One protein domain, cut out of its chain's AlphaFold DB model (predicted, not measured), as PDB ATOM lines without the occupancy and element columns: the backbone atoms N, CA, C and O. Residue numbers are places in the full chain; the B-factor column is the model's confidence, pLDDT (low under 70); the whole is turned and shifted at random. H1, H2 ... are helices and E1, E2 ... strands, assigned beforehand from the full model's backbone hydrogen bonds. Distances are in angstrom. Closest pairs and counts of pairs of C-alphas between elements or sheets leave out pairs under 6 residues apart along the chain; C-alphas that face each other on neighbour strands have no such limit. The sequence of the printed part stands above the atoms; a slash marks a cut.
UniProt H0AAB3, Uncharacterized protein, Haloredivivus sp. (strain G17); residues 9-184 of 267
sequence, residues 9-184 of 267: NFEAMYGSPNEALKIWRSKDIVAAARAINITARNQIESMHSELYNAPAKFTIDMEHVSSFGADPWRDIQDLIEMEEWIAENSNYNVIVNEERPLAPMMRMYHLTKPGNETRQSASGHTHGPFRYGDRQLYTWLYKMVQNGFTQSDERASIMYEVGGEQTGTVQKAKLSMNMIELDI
ATOM      1  N   ASN A   9      -6.775 -33.307-132.593       86.25
ATOM      2  CA  ASN A   9      -6.276 -34.093-131.487       86.25
ATOM      3  C   ASN A   9      -4.852 -34.558-131.796       86.25
ATOM      4  O   ASN A   9      -4.613 -35.139-132.853       86.25
ATOM      5  N   PHE A  10      -3.925 -34.252-130.895       87.62
ATOM      6  CA  PHE A  10      -2.520 -34.617-131.023       87.62
ATOM      7  C   PHE A  10      -2.228 -35.911-130.275       87.62
ATOM      8  O   PHE A  10      -2.599 -36.058-129.113       87.62
ATOM      9  N   GLU A  11      -1.506 -36.806-130.934       82.31
ATOM     10  CA  GLU A  11      -0.965 -38.031-130.361       82.31
ATOM     11  C   GLU A  11       0.476 -38.169-130.846       82.31
ATOM     12  O   GLU A  11       0.777 -37.912-132.016       82.31
ATOM     13  N   ALA A  12       1.381 -38.526-129.941       76.44
ATOM     14  CA  ALA A  12       2.752 -38.824-130.312       76.44
ATOM     15  C   ALA A  12       2.874 -40.301-130.657       76.44
ATOM     16  O   ALA A  12       2.437 -41.145-129.888       76.44
ATOM     17  N   MET A  13       3.529 -40.590-131.777       73.94
ATOM     18  CA  MET A  13       3.846 -41.942-132.226       73.94
ATOM     19  C   MET A  13       5.359 -42.089-132.356       73.94
ATOM     20  O   MET A  13       6.075 -41.143-132.739       73.94
ATOM     21  N   TYR A  14       5.858 -43.283-132.046       66.25
ATOM     22  CA  TYR A  14       7.248 -43.631-132.305       66.25
ATOM     23  C   TYR A  14       7.593 -43.426-133.794       66.25
ATOM     24  O   TYR A  14       6.744 -43.473-134.675       66.25
ATOM     25  N   GLY A  15       8.853 -43.108-134.100       59.97
ATOM     26  CA  GLY A  15       9.288 -42.896-135.486       59.97
ATOM     27  C   GLY A  15      10.800 -42.828-135.601       59.97
ATOM     28  O   GLY A  15      11.514 -43.148-134.652       59.97
ATOM     29  N   SER A  16      11.300 -42.492-136.786       55.41
ATOM     30  CA  SER A  16      12.705 -42.715-137.123       55.41
ATOM     31  C   SER A  16      13.662 -41.764-136.378       55.41
ATOM     32  O   SER A  16      13.286 -40.636-136.056       55.41
ATOM     33  N   PRO A  17      14.932 -42.161-136.154       47.97
ATOM     34  CA  PRO A  17      15.947 -41.314-135.511       47.97
ATOM     35  C   PRO A  17      16.207 -39.958-136.192       47.97
ATOM     36  O   PRO A  17      16.804 -39.077-135.581       47.97
ATOM     37  N   ASN A  18      15.764 -39.769-137.442       55.56
ATOM     38  CA  ASN A  18      15.911 -38.508-138.178       55.56
ATOM     39  C   ASN A  18      14.862 -37.449-137.783       55.56
ATOM     40  O   ASN A  18      14.925 -36.312-138.249       55.56
ATOM     41  N   GLU A  19      13.909 -37.787-136.913       60.28
ATOM     42  CA  GLU A  19      12.840 -36.900-136.447       60.28
ATOM     43  C   GLU A  19      13.252 -36.162-135.159       60.28
ATOM     44  O   GLU A  19      12.608 -36.264-134.121       60.28
ATOM     45  N   ALA A  20      14.348 -35.398-135.211       52.59
ATOM     46  CA  ALA A  20      14.978 -34.737-134.053       52.59
ATOM     47  C   ALA A  20      14.123 -33.662-133.329       52.59
ATOM     48  O   ALA A  20      14.595 -33.041-132.379       52.59
ATOM     49  N   LEU A  21      12.876 -33.432-133.754       57.84
ATOM     50  CA  LEU A  21      11.946 -32.435-133.204       57.84
ATOM     51  C   LEU A  21      10.605 -33.058-132.781       57.84
ATOM     52  O   LEU A  21       9.548 -32.453-132.962       57.84
ATOM     53  N   LYS A  22      10.615 -34.285-132.251       68.06
ATOM     54  CA  LYS A  22       9.378 -34.893-131.752       68.06
ATOM     55  C   LYS A  22       8.884 -34.190-130.496       68.06
ATOM     56  O   LYS A  22       9.609 -34.072-129.513       68.06
ATOM     57  N   ILE A  23       7.616 -33.806-130.526       75.19
ATOM     58  CA  ILE A  23       6.818 -33.531-129.337       75.19
ATOM     59  C   ILE A  23       6.254 -34.886-128.909       75.19
ATOM     60  O   ILE A  23       5.462 -35.471-129.642       75.19
ATOM     61  N   TRP A  24       6.730 -35.425-127.788       78.81
ATOM     62  CA  TRP A  24       6.405 -36.801-127.381       78.81
ATOM     63  C   TRP A  24       6.026 -36.958-125.911       78.81
ATOM     64  O   TRP A  24       5.357 -37.923-125.558       78.81
ATOM     65  N   ARG A  25       6.417 -36.008-125.055       86.62
ATOM     66  CA  ARG A  25       5.949 -35.932-123.669       86.62
ATOM     67  C   ARG A  25       4.543 -35.360-123.640       86.62
ATOM     68  O   ARG A  25       4.281 -34.374-124.334       86.62
ATOM     69  N   SER A  26       3.674 -35.883-122.779       89.12
ATOM     70  CA  SER A  26       2.285 -35.410-122.683       89.12
ATOM     71  C   SER A  26       2.220 -33.905-122.395       89.12
ATOM     72  O   SER A  26       1.480 -33.175-123.054       89.12
ATOM     73  N   LYS A  27       3.079 -33.407-121.496       90.19
ATOM     74  CA  LYS A  27       3.186 -31.973-121.174       90.19
ATOM     75  C   LYS A  27       3.591 -31.096-122.365       90.19
ATOM     76  O   LYS A  27       3.054 -30.003-122.530       90.19
ATOM     77  N   ASP A  28       4.478 -31.585-123.232       88.81
ATOM     78  CA  ASP A  28       4.950 -30.825-124.393       88.81
ATOM     79  C   ASP A  28       3.853 -30.760-125.471       88.81
ATOM     80  O   ASP A  28       3.640 -29.714-126.090       88.81
ATOM     81  N   ILE A  29       3.100 -31.855-125.654       90.38
ATOM     82  CA  ILE A  29       1.927 -31.900-126.544       90.38
ATOM     83  C   ILE A  29       0.865 -30.914-126.059       90.38
ATOM     84  O   ILE A  29       0.328 -30.134-126.849       90.38
ATOM     85  N   VAL A  30       0.588 -30.908-124.754       91.25
ATOM     86  CA  VAL A  30      -0.363 -29.978-124.139       91.25
ATOM     87  C   VAL A  30       0.089 -28.530-124.311       91.25
ATOM     88  O   VAL A  30      -0.720 -27.694-124.714       91.25
ATOM     89  N   ALA A  31       1.372 -28.223-124.109       90.25
ATOM     90  CA  ALA A  31       1.911 -26.887-124.351       90.25
ATOM     91  C   ALA A  31       1.715 -26.435-125.813       90.25
ATOM     92  O   ALA A  31       1.280 -25.306-126.066       90.25
ATOM     93  N   ALA A  32       1.951 -27.323-126.784       90.19
ATOM     94  CA  ALA A  32       1.709 -27.037-128.198       90.19
ATOM     95  C   ALA A  32       0.215 -26.816-128.502       90.19
ATOM     96  O   ALA A  32      -0.153 -25.833-129.152       90.19
ATOM     97  N   ALA A  33      -0.662 -27.676-127.979       91.38
ATOM     98  CA  ALA A  33      -2.109 -27.533-128.117       91.38
ATOM     99  C   ALA A  33      -2.610 -26.210-127.505       91.38
ATOM    100  O   ALA A  33      -3.436 -25.519-128.106       91.38
ATOM    101  N   ARG A  34      -2.052 -25.785-126.364       89.94
ATOM    102  CA  ARG A  34      -2.339 -24.483-125.741       89.94
ATOM    103  C   ARG A  34      -1.967 -23.316-126.647       89.94
ATOM    104  O   ARG A  34      -2.787 -22.416-126.823       89.94
ATOM    105  N   ALA A  35      -0.781 -23.337-127.253       89.56
ATOM    106  CA  ALA A  35      -0.354 -22.290-128.181       89.56
ATOM    107  C   ALA A  35      -1.307 -22.164-129.386       89.56
ATOM    108  O   ALA A  35      -1.683 -21.053-129.780       89.56
ATOM    109  N   ILE A  36      -1.769 -23.300-129.920       90.06
ATOM    110  CA  ILE A  36      -2.775 -23.341-130.989       90.06
ATOM    111  C   ILE A  36      -4.101 -22.752-130.502       90.06
ATOM    112  O   ILE A  36      -4.667 -21.896-131.176       90.06
ATOM    113  N   ASN A  37      -4.576 -23.151-129.321       89.94
ATOM    114  CA  ASN A  37      -5.843 -22.679-128.762       89.94
ATOM    115  C   ASN A  37      -5.838 -21.169-128.485       89.94
ATOM    116  O   ASN A  37      -6.817 -20.493-128.793       89.94
ATOM    117  N   ILE A  38      -4.740 -20.620-127.955       89.12
ATOM    118  CA  ILE A  38      -4.577 -19.169-127.760       89.12
ATOM    119  C   ILE A  38      -4.666 -18.447-129.107       89.12
ATOM    120  O   ILE A  38      -5.406 -17.475-129.248       89.12
ATOM    121  N   THR A  39      -3.944 -18.945-130.112       88.25
ATOM    122  CA  THR A  39      -3.952 -18.360-131.459       88.25
ATOM    123  C   THR A  39      -5.349 -18.416-132.079       88.25
ATOM    124  O   THR A  39      -5.828 -17.412-132.602       88.25
ATOM    125  N   ALA A  40      -6.033 -19.557-131.963       86.31
ATOM    126  CA  ALA A  40      -7.390 -19.757-132.458       86.31
ATOM    127  C   ALA A  40      -8.386 -18.784-131.810       86.31
ATOM    128  O   ALA A  40      -9.144 -18.132-132.521       86.31
ATOM    129  N   ARG A  41      -8.345 -18.614-130.483       86.00
ATOM    130  CA  ARG A  41      -9.207 -17.651-129.772       86.00
ATOM    131  C   ARG A  41      -8.972 -16.200-130.194       86.00
ATOM    132  O   ARG A  41      -9.908 -15.412-130.181       86.00
ATOM    133  N   ASN A  42      -7.744 -15.849-130.575       84.69
ATOM    134  CA  ASN A  42      -7.391 -14.484-130.970       84.69
ATOM    135  C   ASN A  42      -7.689 -14.167-132.446       84.69
ATOM    136  O   ASN A  42      -7.682 -12.997-132.819       84.69
ATOM    137  N   GLN A  43      -7.886 -15.181-133.293       84.06
ATOM    138  CA  GLN A  43      -7.993 -15.003-134.749       84.06
ATOM    139  C   GLN A  43      -9.326 -15.464-135.343       84.06
ATOM    140  O   GLN A  43      -9.616 -15.137-136.491       84.06
ATOM    141  N   ILE A  44     -10.119 -16.250-134.614       78.94
ATOM    142  CA  ILE A  44     -11.351 -16.843-135.132       78.94
ATOM    143  C   ILE A  44     -12.555 -16.096-134.557       78.94
ATOM    144  O   ILE A  44     -12.701 -15.986-133.345       78.94
ATOM    145  N   GLU A  45     -13.429 -15.616-135.441       75.25
ATOM    146  CA  GLU A  45     -14.613 -14.825-135.076       75.25
ATOM    147  C   GLU A  45     -15.698 -15.647-134.361       75.25
ATOM    148  O   GLU A  45     -16.421 -15.119-133.519       75.25
ATOM    149  N   SER A  46     -15.814 -16.942-134.675       77.06
ATOM    150  CA  SER A  46     -16.789 -17.851-134.069       77.06
ATOM    151  C   SER A  46     -16.201 -19.244-133.829       77.06
ATOM    152  O   SER A  46     -15.517 -19.820-134.678       77.06
ATOM    153  N   MET A  47     -16.478 -19.807-132.653       82.25
ATOM    154  CA  MET A  47     -16.063 -21.158-132.288       82.25
ATOM    155  C   MET A  47     -17.281 -21.991-131.931       82.25
ATOM    156  O   MET A  47     -18.148 -21.536-131.188       82.25
ATOM    157  N   HIS A  48     -17.353 -23.205-132.477       83.81
ATOM    158  CA  HIS A  48     -18.428 -24.127-132.144       83.81
ATOM    159  C   HIS A  48     -18.403 -24.447-130.643       83.81
ATOM    160  O   HIS A  48     -17.337 -24.713-130.081       83.81
ATOM    161  N   SER A  49     -19.570 -24.434-129.998       79.75
ATOM    162  CA  SER A  49     -19.700 -24.595-128.542       79.75
ATOM    163  C   SER A  49     -19.122 -25.917-128.035       79.75
ATOM    164  O   SER A  49     -18.509 -25.948-126.972       79.75
ATOM    165  N   GLU A  50     -19.237 -26.989-128.823       77.94
ATOM    166  CA  GLU A  50     -18.708 -28.316-128.470       77.94
ATOM    167  C   GLU A  50     -17.173 -28.375-128.401       77.94
ATOM    168  O   GLU A  50     -16.623 -29.295-127.805       77.94
ATOM    169  N   LEU A  51     -16.464 -27.394-128.975       77.81
ATOM    170  CA  LEU A  51     -14.999 -27.341-128.929       77.81
ATOM    171  C   LEU A  51     -14.462 -26.688-127.654       77.81
ATOM    172  O   LEU A  51     -13.246 -26.597-127.494       77.81
ATOM    173  N   TYR A  52     -15.339 -26.205-126.767       78.44
ATOM    174  CA  TYR A  52     -14.991 -25.655-125.453       78.44
ATOM    175  C   TYR A  52     -13.846 -24.623-125.489       78.44
ATOM    176  O   TYR A  52     -12.955 -24.609-124.642       78.44
ATOM    177  N   ASN A  53     -13.815 -23.773-126.519       78.56
ATOM    178  CA  ASN A  53     -12.740 -22.798-126.737       78.56
ATOM    179  C   ASN A  53     -11.310 -23.399-126.798       78.56
ATOM    180  O   ASN A  53     -10.316 -22.678-126.632       78.56
ATOM    181  N   ALA A  54     -11.211 -24.709-127.038       86.50
ATOM    182  CA  ALA A  54     -10.001 -25.522-127.079       86.50
ATOM    183  C   ALA A  54     -10.064 -26.511-128.268       86.50
ATOM    184  O   ALA A  54     -10.193 -27.724-128.078       86.50
ATOM    185  N   PRO A  55      -9.989 -26.014-129.519       86.31
ATOM    186  CA  PRO A  55     -10.086 -26.858-130.708       86.31
ATOM    187  C   PRO A  55      -8.968 -27.905-130.779       86.31
ATOM    188  O   PRO A  55      -9.207 -29.003-131.278       86.31
ATOM    189  N   ALA A  56      -7.776 -27.597-130.265       90.81
ATOM    190  CA  ALA A  56      -6.662 -28.523-130.135       90.81
ATOM    191  C   ALA A  56      -6.625 -29.154-128.738       90.81
ATOM    192  O   ALA A  56      -6.476 -28.457-127.733       90.81
ATOM    193  N   LYS A  57      -6.694 -30.483-128.688       90.38
ATOM    194  CA  LYS A  57      -6.543 -31.296-127.474       90.38
ATOM    195  C   LYS A  57      -5.529 -32.413-127.706       90.38
ATOM    196  O   LYS A  57      -4.998 -32.541-128.812       90.38
ATOM    197  N   PHE A  58      -5.238 -33.192-126.674       90.50
ATOM    198  CA  PHE A  58      -4.317 -34.318-126.774       90.50
ATOM    199  C   PHE A  58      -4.994 -35.653-126.463       90.50
ATOM    200  O   PHE A  58      -5.996 -35.732-125.740       90.50
ATOM    201  N   THR A  59      -4.398 -36.702-127.016       88.44
ATOM    202  CA  THR A  59      -4.623 -38.090-126.637       88.44
ATOM    203  C   THR A  59      -3.390 -38.634-125.969       88.44
ATOM    204  O   THR A  59      -2.273 -38.438-126.445       88.44
ATOM    205  N   ILE A  60      -3.612 -39.301-124.846       86.75
ATOM    206  CA  ILE A  60      -2.558 -40.039-124.176       86.75
ATOM    207  C   ILE A  60      -2.503 -41.457-124.730       86.75
ATOM    208  O   ILE A  60      -3.506 -42.165-124.726       86.75
ATOM    209  N   ASP A  61      -1.304 -41.863-125.128       85.62
ATOM    210  CA  ASP A  61      -0.930 -43.252-125.342       85.62
ATOM    211  C   ASP A  61       0.255 -43.563-124.420       85.62
ATOM    212  O   ASP A  61       1.367 -43.053-124.590       85.62
ATOM    213  N   MET A  62       0.000 -44.368-123.390       84.06
ATOM    214  CA  MET A  62       1.028 -44.717-122.413       84.06
ATOM    215  C   MET A  62       2.061 -45.695-122.984       84.06
ATOM    216  O   MET A  62       3.199 -45.728-122.508       84.06
ATOM    217  N   GLU A  63       1.691 -46.501-123.978       81.75
ATOM    218  CA  GLU A  63       2.616 -47.409-124.645       81.75
ATOM    219  C   GLU A  63       3.637 -46.611-125.444       81.75
ATOM    220  O   GLU A  63       4.832 -46.825-125.251       81.75
ATOM    221  N   HIS A  64       3.207 -45.602-126.201       82.44
ATOM    222  CA  HIS A  64       4.114 -44.719-126.933       82.44
ATOM    223  C   HIS A  64       5.081 -43.980-126.004       82.44
ATOM    224  O   HIS A  64       6.285 -43.959-126.268       82.44
ATOM    225  N   VAL A  65       4.601 -43.430-124.882       82.88
ATOM    226  CA  VAL A  65       5.479 -42.798-123.878       82.88
ATOM    227  C   VAL A  65       6.542 -43.786-123.382       82.88
ATOM    228  O   VAL A  65       7.727 -43.442-123.316       82.88
ATOM    229  N   SER A  66       6.151 -45.035-123.116       82.50
ATOM    230  CA  SER A  66       7.092 -46.096-122.748       82.50
ATOM    231  C   SER A  66       8.076 -46.429-123.867       82.50
ATOM    232  O   SER A  66       9.248 -46.678-123.583       82.50
ATOM    233  N   SER A  67       7.645 -46.420-125.126       79.06
ATOM    234  CA  SER A  67       8.489 -46.688-126.296       79.06
ATOM    235  C   SER A  67       9.562 -45.624-126.520       79.06
ATOM    236  O   SER A  67      10.629 -45.922-127.062       79.06
ATOM    237  N   PHE A  68       9.329 -44.400-126.042       79.00
ATOM    238  CA  PHE A  68      10.341 -43.341-125.973       79.00
ATOM    239  C   PHE A  68      11.308 -43.485-124.783       79.00
ATOM    240  O   PHE A  68      12.203 -42.657-124.613       79.00
ATOM    241  N   GLY A  69      11.171 -44.538-123.969       79.00
ATOM    242  CA  GLY A  69      12.038 -44.816-122.823       79.00
ATOM    243  C   GLY A  69      11.691 -44.014-121.569       79.00
ATOM    244  O   GLY A  69      12.542 -43.849-120.695       79.00
ATOM    245  N   ALA A  70      10.469 -43.490-121.479       83.50
ATOM    246  CA  ALA A  70       9.971 -42.795-120.301       83.50
ATOM    247  C   ALA A  70       9.039 -43.673-119.465       83.50
ATOM    248  O   ALA A  70       8.367 -44.552-119.990       83.50
ATOM    249  N   ASP A  71       8.957 -43.388-118.166       88.06
ATOM    250  CA  ASP A  71       7.893 -43.925-117.321       88.06
ATOM    251  C   ASP A  71       6.568 -43.217-117.671       88.06
ATOM    252  O   ASP A  71       6.466 -42.003-117.447       88.06
ATOM    253  N   PRO A  72       5.556 -43.934-118.202       87.81
ATOM    254  CA  PRO A  72       4.277 -43.334-118.579       87.81
ATOM    255  C   PRO A  72       3.531 -42.725-117.399       87.81
ATOM    256  O   PRO A  72       2.837 -41.721-117.547       87.81
ATOM    257  N   TRP A  73       3.679 -43.313-116.209       88.62
ATOM    258  CA  TRP A  73       2.993 -42.819-115.028       88.62
ATOM    259  C   TRP A  73       3.606 -41.510-114.541       88.62
ATOM    260  O   TRP A  73       2.883 -40.556-114.253       88.62
ATOM    261  N   ARG A  74       4.941 -41.433-114.513       91.31
ATOM    262  CA  ARG A  74       5.632 -40.182-114.184       91.31
ATOM    263  C   ARG A  74       5.323 -39.085-115.203       91.31
ATOM    264  O   ARG A  74       5.156 -37.941-114.805       91.31
ATOM    265  N   ASP A  75       5.204 -39.428-116.485       91.06
ATOM    266  CA  ASP A  75       4.870 -38.466-117.544       91.06
ATOM    267  C   ASP A  75       3.511 -37.785-117.318       91.06
ATOM    268  O   ASP A  75       3.379 -36.575-117.504       91.06
ATOM    269  N   ILE A  76       2.516 -38.544-116.851       90.50
ATOM    270  CA  ILE A  76       1.192 -38.002-116.530       90.50
ATOM    271  C   ILE A  76       1.166 -37.228-115.227       90.50
ATOM    272  O   ILE A  76       0.486 -36.209-115.157       90.50
ATOM    273  N   GLN A  77       1.932 -37.650-114.225       93.00
ATOM    274  CA  GLN A  77       2.105 -36.846-113.017       93.00
ATOM    275  C   GLN A  77       2.739 -35.492-113.339       93.00
ATOM    276  O   GLN A  77       2.207 -34.473-112.923       93.00
ATOM    277  N   ASP A  78       3.801 -35.468-114.149       93.81
ATOM    278  CA  ASP A  78       4.437 -34.223-114.585       93.81
ATOM    279  C   ASP A  78       3.458 -33.318-115.362       93.81
ATOM    280  O   ASP A  78       3.530 -32.093-115.253       93.81
ATOM    281  N   LEU A  79       2.554 -33.896-116.166       93.12
ATOM    282  CA  LEU A  79       1.495 -33.142-116.843       93.12
ATOM    283  C   LEU A  79       0.501 -32.542-115.837       93.12
ATOM    284  O   LEU A  79       0.185 -31.361-115.945       93.12
ATOM    285  N   ILE A  80       0.009 -33.342-114.892       93.94
ATOM    286  CA  ILE A  80      -0.941 -32.901-113.862       93.94
ATOM    287  C   ILE A  80      -0.328 -31.768-113.031       93.94
ATOM    288  O   ILE A  80      -0.913 -30.693-112.965       93.94
ATOM    289  N   GLU A  81       0.890 -31.965-112.518       94.00
ATOM    290  CA  GLU A  81       1.636 -30.965-111.740       94.00
ATOM    291  C   GLU A  81       1.825 -29.659-112.537       94.00
ATOM    292  O   GLU A  81       1.696 -28.560-111.998       94.00
ATOM    293  N   MET A  82       2.108 -29.749-113.845       92.44
ATOM    294  CA  MET A  82       2.213 -28.572-114.711       92.44
ATOM    295  C   MET A  82       0.871 -27.840-114.847       92.44
ATOM    296  O   MET A  82       0.838 -26.612-114.817       92.44
ATOM    297  N   GLU A  83      -0.222 -28.571-115.040       92.00
ATOM    298  CA  GLU A  83      -1.560 -28.008-115.235       92.00
ATOM    299  C   GLU A  83      -2.099 -27.347-113.961       92.00
ATOM    300  O   GLU A  83      -2.624 -26.233-114.037       92.00
ATOM    301  N   GLU A  84      -1.883 -27.970-112.801       91.75
ATOM    302  CA  GLU A  84      -2.149 -27.396-111.474       91.75
ATOM    303  C   GLU A  84      -1.335 -26.114-111.267       91.75
ATOM    304  O   GLU A  84      -1.894 -25.055-110.975       91.75
ATOM    305  N   TRP A  85      -0.026 -26.156-111.538       91.25
ATOM    306  CA  TRP A  85       0.835 -24.981-111.407       91.25
ATOM    307  C   TRP A  85       0.379 -23.824-112.303       91.25
ATOM    308  O   TRP A  85       0.363 -22.670-111.868       91.25
ATOM    309  N   ILE A  86      -0.016 -24.098-113.552       90.19
ATOM    310  CA  ILE A  86      -0.565 -23.064-114.438       90.19
ATOM    311  C   ILE A  86      -1.872 -22.517-113.854       90.19
ATOM    312  O   ILE A  86      -2.062 -21.301-113.878       90.19
ATOM    313  N   ALA A  87      -2.761 -23.362-113.327       88.56
ATOM    314  CA  ALA A  87      -4.009 -22.914-112.714       88.56
ATOM    315  C   ALA A  87      -3.759 -21.943-111.548       88.56
ATOM    316  O   ALA A  87      -4.303 -20.839-111.560       88.56
ATOM    317  N   GLU A  88      -2.846 -22.284-110.638       87.50
ATOM    318  CA  GLU A  88      -2.483 -21.459-109.479       87.50
ATOM    319  C   GLU A  88      -1.792 -20.133-109.854       87.50
ATOM    320  O   GLU A  88      -1.909 -19.134-109.142       87.50
ATOM    321  N   ASN A  89      -1.047 -20.106-110.965       85.00
ATOM    322  CA  ASN A  89      -0.134 -19.005-111.298       85.00
ATOM    323  C   ASN A  89      -0.556 -18.179-112.530       85.00
ATOM    324  O   ASN A  89       0.216 -17.329-112.993       85.00
ATOM    325  N   SER A  90      -1.735 -18.413-113.121       70.06
ATOM    326  CA  SER A  90      -2.037 -17.867-114.455       70.06
ATOM    327  C   SER A  90      -2.731 -16.499-114.502       70.06
ATOM    328  O   SER A  90      -3.763 -16.243-113.894       70.06
ATOM    329  N   ASN A  91      -2.182 -15.657-115.391       62.94
ATOM    330  CA  ASN A  91      -2.835 -14.532-116.080       62.94
ATOM    331  C   ASN A  91      -2.707 -14.700-117.622       62.94
ATOM    332  O   ASN A  91      -2.756 -13.740-118.388       62.94
ATOM    333  N   TYR A  92      -2.480 -15.937-118.095       65.94
ATOM    334  CA  TYR A  92      -2.010 -16.249-119.457       65.94
ATOM    335  C   TYR A  92      -3.122 -16.471-120.500       65.94
ATOM    336  O   TYR A  92      -2.848 -16.983-121.583       65.94
ATOM    337  N   ASN A  93      -4.375 -16.104-120.199       77.81
ATOM    338  CA  ASN A  93      -5.538 -16.358-121.067       77.81
ATOM    339  C   ASN A  93      -5.610 -17.825-121.551       77.81
ATOM    340  O   ASN A  93      -5.862 -18.113-122.725       77.81
ATOM    341  N   VAL A  94      -5.313 -18.763-120.650       84.12
ATOM    342  CA  VAL A  94      -5.342 -20.211-120.881       84.12
ATOM    343  C   VAL A  94      -6.528 -20.827-120.148       84.12
ATOM    344  O   VAL A  94      -6.885 -20.379-119.068       84.12
ATOM    345  N   ILE A  95      -7.134 -21.860-120.737       84.56
ATOM    346  CA  ILE A  95      -8.213 -22.618-120.091       84.56
ATOM    347  C   ILE A  95      -7.556 -23.708-119.248       84.56
ATOM    348  O   ILE A  95      -6.828 -24.544-119.791       84.56
ATOM    349  N   VAL A  96      -7.771 -23.657-117.942       87.81
ATOM    350  CA  VAL A  96      -7.208 -24.560-116.931       87.81
ATOM    351  C   VAL A  96      -8.257 -24.813-115.855       87.81
ATOM    352  O   VAL A  96      -9.172 -24.006-115.683       87.81
ATOM    353  N   ASN A  97      -8.141 -25.942-115.165       87.50
ATOM    354  CA  ASN A  97      -8.988 -26.288-114.033       87.50
ATOM    355  C   ASN A  97      -8.114 -26.974-112.980       87.50
ATOM    356  O   ASN A  97      -7.606 -28.057-113.239       87.50
ATOM    357  N   GLU A  98      -7.936 -26.324-111.833       86.44
ATOM    358  CA  GLU A  98      -7.079 -26.802-110.740       86.44
ATOM    359  C   GLU A  98      -7.579 -28.127-110.152       86.44
ATOM    360  O   GLU A  98      -6.800 -29.048-109.957       86.44
ATOM    361  N   GLU A  99      -8.892 -28.271-109.953       90.19
ATOM    362  CA  GLU A  99      -9.490 -29.499-109.410       90.19
ATOM    363  C   GLU A  99      -9.542 -30.639-110.441       90.19
ATOM    364  O   GLU A  99      -9.723 -31.804-110.092       90.19
ATOM    365  N   ARG A 100      -9.465 -30.305-111.735       92.06
ATOM    366  CA  ARG A 100      -9.640 -31.237-112.860       92.06
ATOM    367  C   ARG A 100      -8.630 -30.947-113.974       92.06
ATOM    368  O   ARG A 100      -9.048 -30.604-115.088       92.06
ATOM    369  N   PRO A 101      -7.322 -31.093-113.716       91.94
ATOM    370  CA  PRO A 101      -6.259 -30.633-114.613       91.94
ATOM    371  C   PRO A 101      -6.302 -31.269-116.007       91.94
ATOM    372  O   PRO A 101      -5.916 -30.648-116.995       91.94
ATOM    373  N   LEU A 102      -6.838 -32.486-116.138       92.12
ATOM    374  CA  LEU A 102      -6.941 -33.168-117.429       92.12
ATOM    375  C   LEU A 102      -8.178 -32.755-118.240       92.12
ATOM    376  O   LEU A 102      -8.145 -32.857-119.467       92.12
ATOM    377  N   ALA A 103      -9.248 -32.261-117.611       90.00
ATOM    378  CA  ALA A 103     -10.520 -31.983-118.293       90.00
ATOM    379  C   ALA A 103     -10.396 -30.986-119.469       90.00
ATOM    380  O   ALA A 103     -10.991 -31.224-120.527       90.00
ATOM    381  N   PRO A 104      -9.623 -29.885-119.363       88.81
ATOM    382  CA  PRO A 104      -9.535 -28.910-120.447       88.81
ATOM    383  C   PRO A 104      -8.773 -29.409-121.675       88.81
ATOM    384  O   PRO A 104      -9.045 -28.941-122.780       88.81
ATOM    385  N   MET A 105      -7.815 -30.324-121.499       90.31
ATOM    386  CA  MET A 105      -6.829 -30.644-122.537       90.31
ATOM    387  C   MET A 105      -6.873 -32.096-123.013       90.31
ATOM    388  O   MET A 105      -6.558 -32.343-124.177       90.31
ATOM    389  N   MET A 106      -7.279 -33.047-122.173       90.56
ATOM    390  CA  MET A 106      -7.330 -34.467-122.523       90.56
ATOM    391  C   MET A 106      -8.668 -34.810-123.178       90.56
ATOM    392  O   MET A 106      -9.725 -34.652-122.569       90.56
ATOM    393  N   ARG A 107      -8.631 -35.306-124.419       87.31
ATOM    394  CA  ARG A 107      -9.841 -35.723-125.152       87.31
ATOM    395  C   ARG A 107      -9.989 -37.235-125.210       87.31
ATOM    396  O   ARG A 107     -11.103 -37.749-125.103       87.31
ATOM    397  N   MET A 108      -8.887 -37.949-125.417       88.44
ATOM    398  CA  MET A 108      -8.940 -39.395-125.603       88.44
ATOM    399  C   MET A 108      -7.819 -40.103-124.851       88.44
ATOM    400  O   MET A 108      -6.759 -39.535-124.587       88.44
ATOM    401  N   TYR A 109      -8.085 -41.355-124.498       87.38
ATOM    402  CA  TYR A 109      -7.090 -42.293-123.999       87.38
ATOM    403  C   TYR A 109      -6.957 -43.446-124.980       87.38
ATOM    404  O   TYR A 109      -7.952 -44.106-125.280       87.38
ATOM    405  N   HIS A 110      -5.742 -43.695-125.450       85.50
ATOM    406  CA  HIS A 110      -5.408 -44.875-126.220       85.50
ATOM    407  C   HIS A 110      -5.058 -46.032-125.271       85.50
ATOM    408  O   HIS A 110      -4.093 -45.998-124.512       85.50
ATOM    409  N   LEU A 111      -5.915 -47.049-125.275       81.44
ATOM    410  CA  LEU A 111      -5.909 -48.191-124.374       81.44
ATOM    411  C   LEU A 111      -4.926 -49.273-124.837       81.44
ATOM    412  O   LEU A 111      -5.321 -50.329-125.339       81.44
ATOM    413  N   THR A 112      -3.645 -49.015-124.629       78.69
ATOM    414  CA  THR A 112      -2.533 -49.881-125.038       78.69
ATOM    415  C   THR A 112      -1.636 -50.163-123.836       78.69
ATOM    416  O   THR A 112      -1.457 -49.313-122.958       78.69
ATOM    417  N   LYS A 113      -1.132 -51.400-123.714       81.62
ATOM    418  CA  LYS A 113      -0.336 -51.799-122.546       81.62
ATOM    419  C   LYS A 113       1.136 -51.416-122.733       81.62
ATOM    420  O   LYS A 113       1.790 -51.999-123.595       81.62
ATOM    421  N   PRO A 114       1.712 -50.561-121.871       80.25
ATOM    422  CA  PRO A 114       3.092 -50.129-122.034       80.25
ATOM    423  C   PRO A 114       4.112 -51.260-121.925       80.25
ATOM    424  O   PRO A 114       3.938 -52.204-121.151       80.25
ATOM    425  N   GLY A 115       5.185 -51.150-122.709       73.00
ATOM    426  CA  GLY A 115       6.286 -52.116-122.735       73.00
ATOM    427  C   GLY A 115       6.011 -53.413-123.506       73.00
ATOM    428  O   GLY A 115       6.900 -54.257-123.578       73.00
ATOM    429  N   ASN A 116       4.822 -53.578-124.095       67.88
ATOM    430  CA  ASN A 116       4.475 -54.735-124.929       67.88
ATOM    431  C   ASN A 116       4.549 -54.457-126.436       67.88
ATOM    432  O   ASN A 116       4.221 -55.345-127.227       67.88
ATOM    433  N   GLU A 117       4.994 -53.267-126.834       66.19
ATOM    434  CA  GLU A 117       5.156 -52.915-128.239       66.19
ATOM    435  C   GLU A 117       6.121 -53.907-128.910       66.19
ATOM    436  O   GLU A 117       7.307 -54.006-128.572       66.19
ATOM    437  N   THR A 118       5.615 -54.661-129.886       59.12
ATOM    438  CA  THR A 118       6.458 -55.552-130.686       59.12
ATOM    439  C   THR A 118       6.823 -54.873-131.996       59.12
ATOM    440  O   THR A 118       5.981 -54.570-132.838       59.12
ATOM    441  N   ARG A 119       8.128 -54.667-132.193       56.25
ATOM    442  CA  ARG A 119       8.713 -54.140-133.433       56.25
ATOM    443  C   ARG A 119       8.767 -55.226-134.509       56.25
ATOM    444  O   ARG A 119       9.848 -55.621-134.943       56.25
ATOM    445  N   GLN A 120       7.625 -55.776-134.906       45.44
ATOM    446  CA  GLN A 120       7.583 -56.758-135.987       45.44
ATOM    447  C   GLN A 120       7.198 -56.100-137.316       45.44
ATOM    448  O   GLN A 120       6.032 -55.981-137.668       45.44
ATOM    449  N   SER A 121       8.247 -55.810-138.094       40.41
ATOM    450  CA  SER A 121       8.268 -55.549-139.543       40.41
ATOM    451  C   SER A 121       8.006 -54.119-140.036       40.41
ATOM    452  O   SER A 121       7.450 -53.265-139.355       40.41
ATOM    453  N   ALA A 122       8.449 -53.876-141.272       42.56
ATOM    454  CA  ALA A 122       8.407 -52.609-142.003       42.56
ATOM    455  C   ALA A 122       6.986 -52.105-142.356       42.56
ATOM    456  O   ALA A 122       6.859 -51.199-143.177       42.56
ATOM    457  N   SER A 123       5.928 -52.690-141.782       44.62
ATOM    458  CA  SER A 123       4.533 -52.421-142.153       44.62
ATOM    459  C   SER A 123       3.542 -52.278-140.988       44.62
ATOM    460  O   SER A 123       2.346 -52.235-141.257       44.62
ATOM    461  N   GLY A 124       3.965 -52.174-139.723       53.25
ATOM    462  CA  GLY A 124       3.010 -51.853-138.652       53.25
ATOM    463  C   GLY A 124       3.569 -51.887-137.234       53.25
ATOM    464  O   GLY A 124       4.526 -52.606-136.949       53.25
ATOM    465  N   HIS A 125       2.967 -51.081-136.359       61.34
ATOM    466  CA  HIS A 125       3.134 -51.142-134.907       61.34
ATOM    467  C   HIS A 125       2.053 -52.073-134.347       61.34
ATOM    468  O   HIS A 125       0.893 -51.976-134.742       61.34
ATOM    469  N   THR A 126       2.433 -53.019-133.484       63.78
ATOM    470  CA  THR A 126       1.482 -53.959-132.869       63.78
ATOM    471  C   THR A 126       1.399 -53.682-131.376       63.78
ATOM    472  O   THR A 126       2.378 -53.897-130.653       63.78
ATOM    473  N   HIS A 127       0.219 -53.250-130.938       74.31
ATOM    474  CA  HIS A 127      -0.079 -52.876-129.559       74.31
ATOM    475  C   HIS A 127      -0.296 -54.086-128.650       74.31
ATOM    476  O   HIS A 127      -0.947 -55.071-129.024       74.31
ATOM    477  N   GLY A 128       0.197 -53.999-127.416       69.38
ATOM    478  CA  GLY A 128      -0.037 -55.018-126.398       69.38
ATOM    479  C   GLY A 128      -1.425 -54.914-125.752       69.38
ATOM    480  O   GLY A 128      -1.787 -53.841-125.262       69.38
ATOM    481  N   PRO A 129      -2.203 -56.010-125.640       75.56
ATOM    482  CA  PRO A 129      -3.476 -55.971-124.932       75.56
ATOM    483  C   PRO A 129      -3.275 -55.965-123.409       75.56
ATOM    484  O   PRO A 129      -2.412 -56.661-122.864       75.56
ATOM    485  N   PHE A 130      -4.149 -55.258-122.692       80.62
ATOM    486  CA  PHE A 130      -4.329 -55.475-121.254       80.62
ATOM    487  C   PHE A 130      -4.983 -56.837-120.993       80.62
ATOM    488  O   PHE A 130      -5.793 -57.306-121.794       80.62
ATOM    489  N   ARG A 131      -4.663 -57.483-119.870       83.62
ATOM    490  CA  ARG A 131      -5.332 -58.724-119.436       83.62
ATOM    491  C   ARG A 131      -6.502 -58.401-118.506       83.62
ATOM    492  O   ARG A 131      -6.598 -57.284-118.001       83.62
ATOM    493  N   TYR A 132      -7.396 -59.358-118.283       85.25
ATOM    494  CA  TYR A 132      -8.312 -59.257-117.148       85.25
ATOM    495  C   TYR A 132      -7.516 -59.248-115.837       85.25
ATOM    496  O   TYR A 132      -6.412 -59.793-115.761       85.25
ATOM    497  N   GLY A 133      -8.035 -58.548-114.833       86.69
ATOM    498  CA  GLY A 133      -7.369 -58.349-113.550       86.69
ATOM    499  C   GLY A 133      -6.161 -57.413-113.602       86.69
ATOM    500  O   GLY A 133      -5.431 -57.315-112.614       86.69
ATOM    501  N   ASP A 134      -5.908 -56.735-114.728       88.38
ATOM    502  CA  ASP A 134      -4.752 -55.854-114.874       88.38
ATOM    503  C   ASP A 134      -4.928 -54.579-114.035       88.38
ATOM    504  O   ASP A 134      -5.496 -53.571-114.457       88.38
ATOM    505  N   ARG A 135      -4.426 -54.642-112.800       90.38
ATOM    506  CA  ARG A 135      -4.487 -53.542-111.833       90.38
ATOM    507  C   ARG A 135      -3.819 -52.269-112.342       90.38
ATOM    508  O   ARG A 135      -4.198 -51.189-111.896       90.38
ATOM    509  N   GLN A 136      -2.838 -52.375-113.242       88.12
ATOM    510  CA  GLN A 136      -2.158 -51.210-113.802       88.12
ATOM    511  C   GLN A 136      -3.135 -50.387-114.643       88.12
ATOM    512  O   GLN A 136      -3.275 -49.190-114.397       88.12
ATOM    513  N   LEU A 137      -3.876 -51.045-115.545       87.50
ATOM    514  CA  LEU A 137      -4.930 -50.402-116.332       87.50
ATOM    515  C   LEU A 137      -5.920 -49.663-115.432       87.50
ATOM    516  O   LEU A 137      -6.188 -48.478-115.633       87.50
ATOM    517  N   TYR A 138      -6.458 -50.375-114.441       92.25
ATOM    518  CA  TYR A 138      -7.472 -49.809-113.565       92.25
ATOM    519  C   TYR A 138      -6.944 -48.618-112.766       92.25
ATOM    520  O   TYR A 138      -7.576 -47.569-112.734       92.25
ATOM    521  N   THR A 139      -5.759 -48.757-112.168       92.06
ATOM    522  CA  THR A 139      -5.140 -47.695-111.364       92.06
ATOM    523  C   THR A 139      -4.944 -46.426-112.184       92.06
ATOM    524  O   THR A 139      -5.189 -45.327-111.692       92.06
ATOM    525  N   TRP A 140      -4.513 -46.564-113.435       90.19
ATOM    526  CA  TRP A 140      -4.312 -45.428-114.324       90.19
ATOM    527  C   TRP A 140      -5.617 -44.770-114.733       90.19
ATOM    528  O   TRP A 140      -5.740 -43.557-114.584       90.19
ATOM    529  N   LEU A 141      -6.599 -45.548-115.195       91.31
ATOM    530  CA  LEU A 141      -7.921 -45.024-115.536       91.31
ATOM    531  C   LEU A 141      -8.562 -44.314-114.343       91.31
ATOM    532  O   LEU A 141      -8.998 -43.177-114.496       91.31
ATOM    533  N   TYR A 142      -8.546 -44.937-113.160       93.44
ATOM    534  CA  TYR A 142      -9.073 -44.349-111.927       93.44
ATOM    535  C   TYR A 142      -8.429 -42.990-111.664       93.44
ATOM    536  O   TYR A 142      -9.120 -41.982-111.550       93.44
ATOM    537  N   LYS A 143      -7.094 -42.923-111.651       92.44
ATOM    538  CA  LYS A 143      -6.394 -41.666-111.376       92.44
ATOM    539  C   LYS A 143      -6.603 -40.611-112.461       92.44
ATOM    540  O   LYS A 143      -6.745 -39.443-112.120       92.44
ATOM    541  N   MET A 144      -6.647 -40.983-113.740       92.69
ATOM    542  CA  MET A 144      -6.954 -40.032-114.815       92.69
ATOM    543  C   MET A 144      -8.367 -39.458-114.658       92.69
ATOM    544  O   MET A 144      -8.544 -38.248-114.784       92.69
ATOM    545  N   VAL A 145      -9.360 -40.294-114.334       93.12
ATOM    546  CA  VAL A 145     -10.738 -39.839-114.091       93.12
ATOM    547  C   VAL A 145     -10.807 -38.926-112.872       93.12
ATOM    548  O   VAL A 145     -11.411 -37.862-112.971       93.12
ATOM    549  N   GLN A 146     -10.135 -39.266-111.767       93.31
ATOM    550  CA  GLN A 146     -10.051 -38.398-110.581       93.31
ATOM    551  C   GLN A 146      -9.431 -37.025-110.898       93.31
ATOM    552  O   GLN A 146      -9.830 -36.026-110.318       93.31
ATOM    553  N   ASN A 147      -8.520 -36.957-111.875       93.56
ATOM    554  CA  ASN A 147      -7.893 -35.712-112.339       93.56
ATOM    555  C   ASN A 147      -8.654 -35.026-113.492       93.56
ATOM    556  O   ASN A 147      -8.124 -34.132-114.154       93.56
ATOM    557  N   GLY A 148      -9.900 -35.426-113.765       91.75
ATOM    558  CA  GLY A 148     -10.787 -34.726-114.695       91.75
ATOM    559  C   GLY A 148     -10.919 -35.333-116.091       91.75
ATOM    560  O   GLY A 148     -11.660 -34.785-116.911       91.75
ATOM    561  N   PHE A 149     -10.265 -36.458-116.398       91.12
ATOM    562  CA  PHE A 149     -10.574 -37.176-117.637       91.12
ATOM    563  C   PHE A 149     -12.060 -37.564-117.651       91.12
ATOM    564  O   PHE A 149     -12.593 -37.989-116.635       91.12
ATOM    565  N   THR A 150     -12.723 -37.384-118.798       84.81
ATOM    566  CA  THR A 150     -14.180 -37.556-118.989       84.81
ATOM    567  C   THR A 150     -15.083 -36.585-118.225       84.81
ATOM    568  O   THR A 150     -16.296 -36.770-118.241       84.81
ATOM    569  N   GLN A 151     -14.534 -35.549-117.583       86.00
ATOM    570  CA  GLN A 151     -15.306 -34.579-116.792       86.00
ATOM    571  C   GLN A 151     -15.394 -33.186-117.437       86.00
ATOM    572  O   GLN A 151     -15.656 -32.196-116.752       86.00
ATOM    573  N   SER A 152     -15.149 -33.100-118.745       80.88
ATOM    574  CA  SER A 152     -15.423 -31.906-119.547       80.88
ATOM    575  C   SER A 152     -16.817 -31.961-120.168       80.88
ATOM    576  O   SER A 152     -17.347 -33.048-120.377       80.88
ATOM    577  N   ASP A 153     -17.351 -30.812-120.585       76.31
ATOM    578  CA  ASP A 153     -18.595 -30.745-121.372       76.31
ATOM    579  C   ASP A 153     -18.468 -31.425-122.753       76.31
ATOM    580  O   ASP A 153     -19.463 -31.748-123.399       76.31
ATOM    581  N   GLU A 154     -17.236 -31.657-123.217       78.19
ATOM    582  CA  GLU A 154     -16.954 -32.410-124.436       78.19
ATOM    583  C   GLU A 154     -16.929 -33.924-124.178       78.19
ATOM    584  O   GLU A 154     -16.422 -34.403-123.160       78.19
ATOM    585  N   ARG A 155     -17.409 -34.700-125.158       79.25
ATOM    586  CA  ARG A 155     -17.321 -36.160-125.142       79.25
ATOM    587  C   ARG A 155     -15.861 -36.627-125.136       79.25
ATOM    588  O   ARG A 155     -15.154 -36.501-126.135       79.25
ATOM    589  N   ALA A 156     -15.457 -37.283-124.054       83.94
ATOM    590  CA  ALA A 156     -14.210 -38.035-123.997       83.94
ATOM    591  C   ALA A 156     -14.367 -39.439-124.605       83.94
ATOM    592  O   ALA A 156     -15.463 -40.009-124.623       83.94
ATOM    593  N   SER A 157     -13.272 -40.005-125.112       85.12
ATOM    594  CA  SER A 157     -13.266 -41.344-125.718       85.12
ATOM    595  C   SER A 157     -12.115 -42.202-125.202       85.12
ATOM    596  O   SER A 157     -11.000 -41.724-125.030       85.12
ATOM    597  N   ILE A 158     -12.375 -43.492-124.997       84.69
ATOM    598  CA  ILE A 158     -11.331 -44.506-124.821       84.69
ATOM    599  C   ILE A 158     -11.227 -45.255-126.148       84.69
ATOM    600  O   ILE A 158     -12.209 -45.834-126.618       84.69
ATOM    601  N   MET A 159     -10.056 -45.191-126.765       80.06
ATOM    602  CA  MET A 159      -9.742 -45.774-128.063       80.06
ATOM    603  C   MET A 159      -8.843 -46.991-127.893       80.06
ATOM    604  O   MET A 159      -8.159 -47.126-126.889       80.06
ATOM    605  N   TYR A 160      -8.845 -47.882-128.872       74.88
ATOM    606  CA  TYR A 160      -7.938 -49.022-128.948       74.88
ATOM    607  C   TYR A 160      -7.624 -49.273-130.420       74.88
ATOM    608  O   TYR A 160      -8.507 -49.132-131.272       74.88
ATOM    609  N   GLU A 161      -6.391 -49.658-130.720       64.69
ATOM    610  CA  GLU A 161      -5.986 -49.988-132.080       64.69
ATOM    611  C   GLU A 161      -6.244 -51.466-132.413       64.69
ATOM    612  O   GLU A 161      -6.157 -52.376-131.577       64.69
ATOM    613  N   VAL A 162      -6.651 -51.705-133.661       53.69
ATOM    614  CA  VAL A 162      -7.120 -53.004-134.148       53.69
ATOM    615  C   VAL A 162      -5.918 -53.875-134.516       53.69
ATOM    616  O   VAL A 162      -5.478 -53.900-135.660       53.69
ATOM    617  N   GLY A 163      -5.417 -54.620-133.529       51.41
ATOM    618  CA  GLY A 163      -4.410 -55.676-133.711       51.41
ATOM    619  C   GLY A 163      -4.722 -57.000-132.993       51.41
ATOM    620  O   GLY A 163      -3.916 -57.925-133.054       51.41
ATOM    621  N   GLY A 164      -5.873 -57.123-132.308       55.47
ATOM    622  CA  GLY A 164      -6.196 -58.277-131.450       55.47
ATOM    623  C   GLY A 164      -7.679 -58.425-131.057       55.47
ATOM    624  O   GLY A 164      -8.573 -58.003-131.788       55.47
ATOM    625  N   GLU A 165      -7.955 -59.056-129.905       61.00
ATOM    626  CA  GLU A 165      -9.311 -59.391-129.425       61.00
ATOM    627  C   GLU A 165     -10.128 -58.144-129.020       61.00
ATOM    628  O   GLU A 165     -10.120 -57.692-127.871       61.00
ATOM    629  N   GLN A 166     -10.876 -57.601-129.983       60.41
ATOM    630  CA  GLN A 166     -11.712 -56.402-129.845       60.41
ATOM    631  C   GLN A 166     -12.671 -56.452-128.642       60.41
ATOM    632  O   GLN A 166     -12.797 -55.487-127.884       60.41
ATOM    633  N   THR A 167     -13.354 -57.581-128.459       63.84
ATOM    634  CA  THR A 167     -14.414 -57.727-127.458       63.84
ATOM    635  C   THR A 167     -13.859 -57.653-126.039       63.84
ATOM    636  O   THR A 167     -14.401 -56.921-125.211       63.84
ATOM    637  N   GLY A 168     -12.750 -58.344-125.765       72.38
ATOM    638  CA  GLY A 168     -12.131 -58.368-124.441       72.38
ATOM    639  C   GLY A 168     -11.639 -56.988-124.003       72.38
ATOM    640  O   GLY A 168     -11.896 -56.566-122.878       72.38
ATOM    641  N   THR A 169     -10.974 -56.243-124.889       73.06
ATOM    642  CA  THR A 169     -10.435 -54.900-124.591       73.06
ATOM    643  C   THR A 169     -11.520 -53.888-124.238       73.06
ATOM    644  O   THR A 169     -11.416 -53.212-123.214       73.06
ATOM    645  N   VAL A 170     -12.612 -53.854-125.004       76.25
ATOM    646  CA  VAL A 170     -13.757 -52.981-124.704       76.25
ATOM    647  C   VAL A 170     -14.416 -53.356-123.375       76.25
ATOM    648  O   VAL A 170     -14.782 -52.468-122.606       76.25
ATOM    649  N   GLN A 171     -14.563 -54.649-123.077       81.31
ATOM    650  CA  GLN A 171     -15.172 -55.088-121.817       81.31
ATOM    651  C   GLN A 171     -14.319 -54.716-120.600       81.31
ATOM    652  O   GLN A 171     -14.862 -54.212-119.621       81.31
ATOM    653  N   LYS A 172     -12.991 -54.862-120.672       84.56
ATOM    654  CA  LYS A 172     -12.076 -54.441-119.591       84.56
ATOM    655  C   LYS A 172     -12.179 -52.942-119.298       84.56
ATOM    656  O   LYS A 172     -12.229 -52.550-118.132       84.56
ATOM    657  N   ALA A 173     -12.264 -52.111-120.339       83.31
ATOM    658  CA  ALA A 173     -12.471 -50.672-120.181       83.31
ATOM    659  C   ALA A 173     -13.823 -50.364-119.522       83.31
ATOM    660  O   ALA A 173     -13.873 -49.592-118.570       83.31
ATOM    661  N   LYS A 174     -14.907 -51.010-119.973       84.38
ATOM    662  CA  LYS A 174     -16.247 -50.848-119.385       84.38
ATOM    663  C   LYS A 174     -16.290 -51.251-117.915       84.38
ATOM    664  O   LYS A 174     -16.781 -50.482-117.101       84.38
ATOM    665  N   LEU A 175     -15.744 -52.417-117.568       89.19
ATOM    666  CA  LEU A 175     -15.661 -52.872-116.178       89.19
ATOM    667  C   LEU A 175     -14.885 -51.873-115.317       89.19
ATOM    668  O   LEU A 175     -15.335 -51.538-114.229       89.19
ATOM    669  N   SER A 176     -13.767 -51.353-115.832       90.62
ATOM    670  CA  SER A 176     -12.979 -50.332-115.135       90.62
ATOM    671  C   SER A 176     -13.788 -49.056-114.893       90.62
ATOM    672  O   SER A 176     -13.828 -48.580-113.767       90.62
ATOM    673  N   MET A 177     -14.477 -48.534-115.914       88.31
ATOM    674  CA  MET A 177     -15.296 -47.322-115.782       88.31
ATOM    675  C   MET A 177     -16.481 -47.514-114.831       88.31
ATOM    676  O   MET A 177     -16.717 -46.644-114.002       88.31
ATOM    677  N   ASN A 178     -17.169 -48.660-114.879       88.12
ATOM    678  CA  ASN A 178     -18.261 -48.965-113.949       88.12
ATOM    679  C   ASN A 178     -17.763 -49.031-112.497       88.12
ATOM    680  O   ASN A 178     -18.425 -48.543-111.591       88.12
ATOM    681  N   MET A 179     -16.586 -49.623-112.265       92.69
ATOM    682  CA  MET A 179     -15.996 -49.646-110.925       92.69
ATOM    683  C   MET A 179     -15.586 -48.243-110.450       92.69
ATOM    684  O   MET A 179     -15.720 -47.945-109.270       92.69
ATOM    685  N   ILE A 180     -15.099 -47.380-111.350       92.75
ATOM    686  CA  ILE A 180     -14.785 -45.975-111.037       92.75
ATOM    687  C   ILE A 180     -16.060 -45.187-110.699       92.75
ATOM    688  O   ILE A 180     -16.037 -44.367-109.790       92.75
ATOM    689  N   GLU A 181     -17.171 -45.440-111.394       88.50
ATOM    690  CA  GLU A 181     -18.470 -44.806-111.118       88.50
ATOM    691  C   GLU A 181     -19.007 -45.148-109.717       88.50
ATOM    692  O   GLU A 181     -19.657 -44.315-109.090       88.50
ATOM    693  N   LEU A 182     -18.679 -46.337-109.202       89.75
ATOM    694  CA  LEU A 182     -18.982 -46.753-107.827       89.75
ATOM    695  C   LEU A 182     -17.952 -46.274-106.787       89.75
ATOM    696  O   LEU A 182     -18.043 -46.675-105.632       89.75
ATOM    697  N   ASP A 183     -16.985 -45.444-107.186       92.12
ATOM    698  CA  ASP A 183     -15.894 -44.934-106.341       92.12
ATOM    699  C   ASP A 183     -15.055 -46.031-105.661       92.12
ATOM    700  O   ASP A 183     -14.487 -45.841-104.588       92.12
ATOM    701  N   ILE A 184     -14.930 -47.192-106.311       92.38
ATOM    702  CA  ILE A 184     -14.025 -48.247-105.854       92.38
ATOM    703  C   ILE A 184     -12.597 -47.748-106.082       92.38
ATOM    704  O   ILE A 184     -12.227 -47.344-107.183       92.38
TER     705      ILE A 184
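What this domain is: This is residues 9 to 184 of the 267 residues of an uncharacterized protein of Haloredivivus sp. (strain G17) (UniProt H0AAB3). A small parallel sheet of three strands, E1, E2 and E3, has four longer helices set in an arc round it: H1 at the E1 edge, then H3 and H4 off one face, and H5 at the E3 edge. Long loops join H1 to E1, H3 to E2 and E2 to H4, and of the stretch before H1, residues 9 to 25, residues 16 to 21 stick out. The printed part has 176 residues, with five named helices and three named strands in the order H1 E1 H2 H3 E2 H4 E3 H5; under half of the residues are in named elements, and the class is mostly helix. The whole is compact, with a radius of gyration of the C-alphas of 16.7 A and spans of 47 by 45 by 29 A.

Where its parts are: The sheet holds E1, residues 56 to 61, 16.5 A long from C-alpha 56 at (-6.662, -28.523, -130.135), E2, residues 106 to 110, 11.2 A, and E3, residues 157 to 159, 6.1 A. H1, residues 26 to 43, and H3, residues 72 to 89, each measure 25.8 A; H1 begins with C-alpha 26 at (2.285, -35.410, -122.683). H2 has residues 62 to 67, 8.6 A, and H4 residues 135 to 146, 16.2 A. H5, residues 166 to 181, measures 23.0 A and ends with C-alpha 181 at (-18.470, -44.806, -111.118).

How they stand to each other: E2 is the inner strand. E1 and E2 are parallel at 29 degrees, with N 110 and O 60 2.8 A apart, within hydrogen-bond range. E2 and E3 are parallel at 25 degrees, with N 159 and O 109 at 2.8 A. Residues 9 to 10 make a short parallel pairing with residues 57 to 58 of E1. Two strand-helix-strand units, parallel neighbour strands joined through helices, are E1, H2 H3, E2 and E2, H4, E3; both crossovers are right-handed. H1 is on the sheet, over E1, at a height over the sheet of 6.4 A, and runs along the strands, at 2 degrees to E1 on the local plane; the closest C-alphas are those of Ala 33 and Ala 56, 5.1 A. With residues 26 to 27 alone H1 touches H3, closest at the C-alphas of Lys 27 and Leu 79, 4.8 A, at a steep tilt of 41 degrees, the same way. H2 touches H3 at the C-alphas of Met 62 and Pro 72, 5.2 A. H3 and H4 are close but not clearly touching, the C-alphas of Trp 73 and Trp 140 being 7.8 A apart, at a shallow tilt of 11 degrees. H4 touches H5, closest at the C-alphas of Tyr 138 and Ser 176, 5.8 A, at a steep tilt of 51 degrees. H5 only grazes the sheet, with residues 169 to 174. In the five helices every O i to N i+4 pair is within hydrogen-bond range.

The domain as a whole: The C-alphas farthest apart are those of Glu 45 and Gly 133, 49.1 A. The printed part has no cut. The links H1 to E1, H3 to E2 and E2 to H4 are long. The mean pLDDT of the printed part is 81.2; residues 14 to 22, 91 to 92, 116 to 126, 128 and 161 to 167 are under 70.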